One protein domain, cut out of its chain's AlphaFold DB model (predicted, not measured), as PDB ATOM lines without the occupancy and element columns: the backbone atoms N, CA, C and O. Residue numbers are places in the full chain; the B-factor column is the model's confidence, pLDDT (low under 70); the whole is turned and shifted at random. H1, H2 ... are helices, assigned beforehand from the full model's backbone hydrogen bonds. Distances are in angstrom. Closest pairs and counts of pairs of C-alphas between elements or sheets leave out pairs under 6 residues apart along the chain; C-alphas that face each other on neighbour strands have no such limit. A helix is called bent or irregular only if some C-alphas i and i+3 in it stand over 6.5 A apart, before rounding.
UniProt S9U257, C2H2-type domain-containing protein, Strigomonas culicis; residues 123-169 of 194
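AT A GLANCE: This is residues 123 to 169 of the 194 residues of the protein "C2H2-type domain-containing protein" of Strigomonas culicis (UniProt S9U257). A small, open arrangement of four helices: the two longer ones, H2 and H4, come near each other at a steep tilt and run opposite ways, while the short H1 sits near H2 and the short H3 near H4, H1 and H3 being apart. An eight-residue link, residues 143 to 150, leads from the end of H2 over to H3. The printed part has 47 residues with four named helices, in the order H1, H2, H3, H4, and no named strand; the class is all helix. The whole is compact, with a radius of gyration of the C-alphas of 9.9 A, and rounded, with spans of 24 by 20 by 17 A.

HOW THE PARTS SIT: H1, residues 127 to 130, is close to but not clearly touching H2, residues 134 to 142; their closest C-alphas, those of Leu 130 and Leu 136, are 7.3 A apart. H2 only just touches H4, residues 157 to 166, with 3 pairs of C-alphas within 8 A. The closest of these are the C-alphas of Arg 140 and Phe 162, 6.9 A apart. H2 and H4 stand at a steep tilt of 55 degrees and run opposite ways. H3, residues 151 to 155, is close to but not clearly touching H4; their closest C-alphas, those of Tyr 153 and Leu 159, are 7.4 A apart. H1 is apart from H3 and from H4, and H2 is apart from H3. Every O i to N i+4 pair is within hydrogen-bond range in H4, against 3 of 5 in H2 and 0 of 1 in H3, where 2 of 2 O i to N i+3 pairs are within range; H1 is too short for an O i to N i+4 pair.

IN THESE COORDINATES: H1 begins at C-alpha 127, (95.987, 108.494, 109.643), and measures 5.5 A from first to last C-alpha. H2, residues 134 to 142, measures 13.9 A and is irregular: C-alphas 135 and 138 are 7.5 A apart. H3, residues 151 to 155, measures 8.2 A and is neither bent nor irregular, but only just: C-alphas 152 and 155 are 6.1 A apart. H4, the longest helix by residues, measures 14.0 A and ends at C-alpha 166, (90.519, 98.855, 103.996).

THE WHOLE: The two C-alphas farthest apart, those of Gly 150 and Asp 168, are 26.0 A apart. The printed part has no cut. The links from H1 to H2 and from H3 to H4 are tight, the link from H2 to H3 is short, and no link is long. The mean pLDDT of the printed part is 72.1, and 16 residues are under 70: residues 123 to 128 and 146 to 155.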
ATOM      1  N   CYS A 123      97.859  98.064 115.749       56.72
ATOM      2  CA  CYS A 123      97.924  99.221 114.863       56.72
ATOM      3  C   CYS A 123      97.069 100.376 115.454       56.72
ATOM      4  O   CYS A 123      95.920 100.191 115.844       56.72
ATOM      5  N   LYS A 124      97.663 101.571 115.622       57.69
ATOM      6  CA  LYS A 124      96.989 102.768 116.183       57.69
ATOM      7  C   LYS A 124      96.116 103.428 115.106       57.69
ATOM      8  O   LYS A 124      96.588 103.599 113.989       57.69
ATOM      9  N   GLU A 125      94.903 103.876 115.443       56.31
ATOM     10  CA  GLU A 125      93.936 104.548 114.538       56.31
ATOM     11  C   GLU A 125      94.344 105.983 114.131       56.31
ATOM     12  O   GLU A 125      93.522 106.894 114.047       56.31
ATOM     13  N   THR A 126      95.631 106.248 113.916       63.03
ATOM     14  CA  THR A 126      96.065 107.531 113.358       63.03
ATOM     15  C   THR A 126      96.212 107.397 111.849       63.03
ATOM     16  O   THR A 126      96.743 106.402 111.354       63.03
ATOM     17  N   SER A 127      95.794 108.424 111.102       61.47
ATOM     18  CA  SER A 127      95.987 108.494 109.643       61.47
ATOM     19  C   SER A 127      97.447 108.231 109.258       61.47
ATOM     20  O   SER A 127      97.732 107.470 108.341       61.47
ATOM     21  N   SER A 128      98.392 108.755 110.044       65.38
ATOM     22  CA  SER A 128      99.824 108.508 109.851       65.38
ATOM     23  C   SER A 128     100.244 107.047 110.040       65.38
ATOM     24  O   SER A 128     101.282 106.656 109.506       65.38
ATOM     25  N   HIS A 129      99.530 106.268 110.848       72.12
ATOM     26  CA  HIS A 129      99.884 104.885 111.116       72.12
ATOM     27  C   HIS A 129      99.318 103.940 110.055       72.12
ATOM     28  O   HIS A 129     100.043 103.055 109.623       72.12
ATOM     29  N   LEU A 130      98.097 104.159 109.554       73.12
ATOM     30  CA  LEU A 130      97.531 103.368 108.447       73.12
ATOM     31  C   LEU A 130      98.427 103.409 107.198       73.12
ATOM     32  O   LEU A 130      98.714 102.382 106.582       73.12
ATOM     33  N   LEU A 131      98.983 104.586 106.909       73.25
ATOM     34  CA  LEU A 131      99.910 104.790 105.797       73.25
ATOM     35  C   LEU A 131     101.264 104.088 105.987       73.25
ATOM     36  O   LEU A 131     101.983 103.885 105.018       73.25
ATOM     37  N   LYS A 132     101.618 103.695 107.217       72.00
ATOM     38  CA  LYS A 132     102.935 103.128 107.562       72.00
ATOM     39  C   LYS A 132     102.872 101.734 108.215       72.00
ATOM     40  O   LYS A 132     103.921 101.135 108.424       72.00
ATOM     41  N   CYS A 133     101.688 101.198 108.546       75.31
ATOM     42  CA  CYS A 133     101.501  99.915 109.255       75.31
ATOM     43  C   CYS A 133     102.015  98.777 108.340       75.31
ATOM     44  O   CYS A 133     101.536  98.651 107.208       75.31
ATOM     45  N   PRO A 134     103.006  97.970 108.768       75.44
ATOM     46  CA  PRO A 134     103.586  96.905 107.941       75.44
ATOM     47  C   PRO A 134     102.562  95.856 107.501       75.44
ATOM     48  O   PRO A 134     102.610  95.395 106.368       75.44
ATOM     49  N   SER A 135     101.574  95.560 108.350       72.56
ATOM     50  CA  SER A 135     100.489  94.619 108.043       72.56
ATOM     51  C   SER A 135      99.601  95.053 106.873       72.56
ATOM     52  O   SER A 135      98.909  94.222 106.301       72.56
ATOM     53  N   LEU A 136      99.622  96.340 106.507       75.88
ATOM     54  CA  LEU A 136      98.866  96.896 105.380       75.88
ATOM     55  C   LEU A 136      99.723  97.062 104.115       75.88
ATOM     56  O   LEU A 136      99.242  97.620 103.135       75.88
ATOM     57  N   ALA A 137     100.984  96.605 104.112       75.25
ATOM     58  CA  ALA A 137     101.863  96.707 102.944       75.25
ATOM     59  C   ALA A 137     101.285  96.044 101.677       75.25
ATOM     60  O   ALA A 137     101.252  96.727 100.656       75.25
ATOM     61  N   PRO A 138     100.716  94.820 101.731       78.31
ATOM     62  CA  PRO A 138     100.146  94.186 100.539       78.31
ATOM     63  C   PRO A 138      98.960  94.972  99.967       78.31
ATOM     64  O   PRO A 138      98.790  95.077  98.755       78.31
ATOM     65  N   LEU A 139      98.147  95.570 100.845       78.06
ATOM     66  CA  LEU A 139      96.996  96.376 100.439       78.06
ATOM     67  C   LEU A 139      97.432  97.731  99.864       78.06
ATOM     68  O   LEU A 139      96.851  98.206  98.896       78.06
ATOM     69  N   ARG A 140      98.494  98.340 100.406       80.69
ATOM     70  CA  ARG A 140      99.086  99.551  99.818       80.69
ATOM     71  C   ARG A 140      99.665  99.286  98.433       80.69
ATOM     72  O   ARG A 140      99.467 100.106  97.547       80.69
ATOM     73  N   GLU A 141     100.344  98.157  98.243       80.12
ATOM     74  CA  GLU A 141     100.888  97.756  96.940       80.12
ATOM     75  C   GLU A 141      99.780  97.533  95.906       80.12
ATOM     76  O   GLU A 141      99.904  98.016  94.783       80.12
ATOM     77  N   LYS A 142      98.666  96.901  96.306       83.44
ATOM     78  CA  LYS A 142      97.477  96.711  95.456       83.44
ATOM     79  C   LYS A 142      96.924  98.031  94.907       83.44
ATOM     80  O   LYS A 142      96.535  98.081  93.747       83.44
ATOM     81  N   HIS A 143      96.901  99.083  95.724       82.75
ATOM     82  CA  HIS A 143      96.434 100.417  95.320       82.75
ATOM     83  C   HIS A 143      97.572 101.354  94.901       82.75
ATOM     84  O   HIS A 143      97.371 102.562  94.830       82.75
ATOM     85  N   HIS A 144      98.779 100.830  94.657       80.88
ATOM     86  CA  HIS A 144      99.955 101.610  94.260       80.88
ATOM     87  C   HIS A 144     100.231 102.829  95.161       80.88
ATOM     88  O   HIS A 144     100.713 103.869  94.709       80.88
ATOM     89  N   LEU A 145      99.948 102.705  96.461       76.19
ATOM     90  CA  LEU A 145     100.156 103.782  97.418       76.19
ATOM     91  C   LEU A 145     101.637 103.977  97.713       76.19
ATOM     92  O   LEU A 145     102.221 103.321  98.579       76.19
ATOM     93  N   VAL A 146     102.222 104.969  97.052       68.62
ATOM     94  CA  VAL A 146     103.522 105.513  97.430       68.62
ATOM     95  C   VAL A 146     103.308 106.444  98.622       68.62
ATOM     96  O   VAL A 146     102.589 107.435  98.526       68.62
ATOM     97  N   VAL A 147     103.906 106.126  99.772       63.62
ATOM     98  CA  VAL A 147     103.825 106.957 100.985       63.62
ATOM     99  C   VAL A 147     104.644 108.234 100.771       63.62
ATOM    100  O   VAL A 147     105.790 108.336 101.202       63.62
ATOM    101  N   THR A 148     104.078 109.214 100.074       57.56
ATOM    102  CA  THR A 148     104.681 110.538  99.897       57.56
ATOM    103  C   THR A 148     104.226 111.467 101.017       57.56
ATOM    104  O   THR A 148     103.043 111.555 101.328       57.56
ATOM    105  N   THR A 149     105.159 112.184 101.638       56.62
ATOM    106  CA  THR A 149     104.926 113.058 102.803       56.62
ATOM    107  C   THR A 149     104.316 114.430 102.459       56.62
ATOM    108  O   THR A 149     104.407 115.354 103.266       56.62
ATOM    109  N   GLY A 150     103.704 114.587 101.279       61.44
ATOM    110  CA  GLY A 150     103.149 115.855 100.789       61.44
ATOM    111  C   GLY A 150     101.635 116.022 101.026       61.44
ATOM    112  O   GLY A 150     100.921 115.028 101.133       61.44
ATOM    113  N   PRO A 151     101.114 117.264 101.080       57.53
ATOM    114  CA  PRO A 151      99.687 117.550 101.297       57.53
ATOM    115  C   PRO A 151      98.778 117.173 100.111       57.53
ATOM    116  O   PRO A 151      97.609 116.861 100.325       57.53
ATOM    117  N   GLU A 152      99.318 117.134  98.888       58.72
ATOM    118  CA  GLU A 152      98.623 116.705  97.654       58.72
ATOM    119  C   GLU A 152      98.093 115.260  97.752       58.72
ATOM    120  O   GLU A 152      97.068 114.906  97.176       58.72
ATOM    121  N   TYR A 153      98.764 114.428  98.554       64.19
ATOM    122  CA  TYR A 153      98.445 113.014  98.746       64.19
ATOM    123  C   TYR A 153      97.099 112.779  99.453       64.19
ATOM    124  O   TYR A 153      96.473 111.741  99.267       64.19
ATOM    125  N   LEU A 154      96.606 113.743 100.242       60.16
ATOM    126  CA  LEU A 154      95.341 113.604 100.980       60.16
ATOM    127  C   LEU A 154      94.097 113.606 100.075       60.16
ATOM    128  O   LEU A 154      93.008 113.279 100.547       60.16
ATOM    129  N   TYR A 155      94.256 113.958  98.796       68.12
ATOM    130  CA  TYR A 155      93.187 114.015  97.794       68.12
ATOM    131  C   TYR A 155      93.388 113.015  96.646       68.12
ATOM    132  O   TYR A 155      92.715 113.116  95.620       68.12
ATOM    133  N   SER A 156      94.308 112.061  96.807       75.31
ATOM    134  CA  SER A 156      94.599 111.047  95.794       75.31
ATOM    135  C   SER A 156      93.448 110.038  95.661       75.31
ATOM    136  O   SER A 156      92.815 109.646  96.648       75.31
ATOM    137  N   VAL A 157      93.182 109.620  94.420       78.44
ATOM    138  CA  VAL A 157      92.177 108.591  94.106       78.44
ATOM    139  C   VAL A 157      92.616 107.252  94.687       78.44
ATOM    140  O   VAL A 157      91.813 106.542  95.278       78.44
ATOM    141  N   GLU A 158      93.911 106.972  94.621       80.88
ATOM    142  CA  GLU A 158      94.550 105.783  95.169       80.88
ATOM    143  C   GLU A 158      94.346 105.697  96.687       80.88
ATOM    144  O   GLU A 158      94.040 104.630  97.220       80.88
ATOM    145  N   LEU A 159      94.476 106.822  97.407       80.38
ATOM    146  CA  LEU A 159      94.239 106.870  98.851       80.38
ATOM    147  C   LEU A 159      92.760 106.639  99.170       80.38
ATOM    148  O   LEU A 159      92.444 105.936 100.129       80.38
ATOM    149  N   ALA A 160      91.855 107.212  98.378       79.88
ATOM    150  CA  ALA A 160      90.423 107.002  98.548       79.88
ATOM    151  C   ALA A 160      90.025 105.538  98.290       79.88
ATOM    152  O   ALA A 160      89.276 104.974  99.086       79.88
ATOM    153  N   GLU A 161      90.551 104.914  97.235       80.12
ATOM    154  CA  GLU A 161      90.324 103.499  96.916       80.12
ATOM    155  C   GLU A 161      90.892 102.580  97.996       80.12
ATOM    156  O   GLU A 161      90.187 101.697  98.473       80.12
ATOM    157  N   PHE A 162      92.109 102.847  98.474       83.12
ATOM    158  CA  PHE A 162      92.691 102.116  99.595       83.12
ATOM    159  C   PHE A 162      91.849 102.214 100.867       83.12
ATOM    160  O   PHE A 162      91.693 101.221 101.569       83.12
ATOM    161  N   LEU A 163      91.312 103.394 101.193       79.50
ATOM    162  CA  LEU A 163      90.431 103.546 102.352       79.50
ATOM    163  C   LEU A 163      89.087 102.843 102.137       79.50
ATOM    164  O   LEU A 163      88.519 102.342 103.101       79.50
ATOM    165  N   CYS A 164      88.583 102.778 100.903       79.31
ATOM    166  CA  CYS A 164      87.381 102.004 100.608       79.31
ATOM    167  C   CYS A 164      87.627 100.507 100.810       79.31
ATOM    168  O   CYS A 164      86.861  99.876 101.530       79.31
ATOM    169  N   ASP A 165      88.723  99.971 100.275       78.75
ATOM    170  CA  ASP A 165      89.078  98.556 100.416       78.75
ATOM    171  C   ASP A 165      89.485  98.188 101.853       78.75
ATOM    172  O   ASP A 165      89.208  97.085 102.308       78.75
ATOM    173  N   LEU A 166      90.120  99.097 102.604       81.44
ATOM    174  CA  LEU A 166      90.519  98.855 103.996       81.44
ATOM    175  C   LEU A 166      89.324  98.775 104.960       81.44
ATOM    176  O   LEU A 166      89.418  98.105 105.985       81.44
ATOM    177  N   PHE A 167      88.243  99.500 104.672       80.00
ATOM    178  CA  PHE A 167      87.056  99.592 105.528       80.00
ATOM    179  C   PHE A 167      85.813  98.938 104.906       80.00
ATOM    180  O   PHE A 167      84.705  99.180 105.388       80.00
ATOM    181  N   ASP A 168      85.987  98.161 103.830       74.56
ATOM    182  CA  ASP A 168      84.913  97.519 103.063       74.56
ATOM    183  C   ASP A 168      83.770  98.493 102.700       74.56
ATOM    184  O   ASP A 168      82.577  98.183 102.783       74.56
ATOM    185  N   LEU A 169      84.130  99.725 102.327       76.50
ATOM    186  CA  LEU A 169      83.166 100.764 101.975       76.50
ATOM    187  C   LEU A 169      82.661 100.560 100.541       76.50
ATOM    188  O   LEU A 169      83.434 100.201  99.651       76.50
TER     189      LEU A 169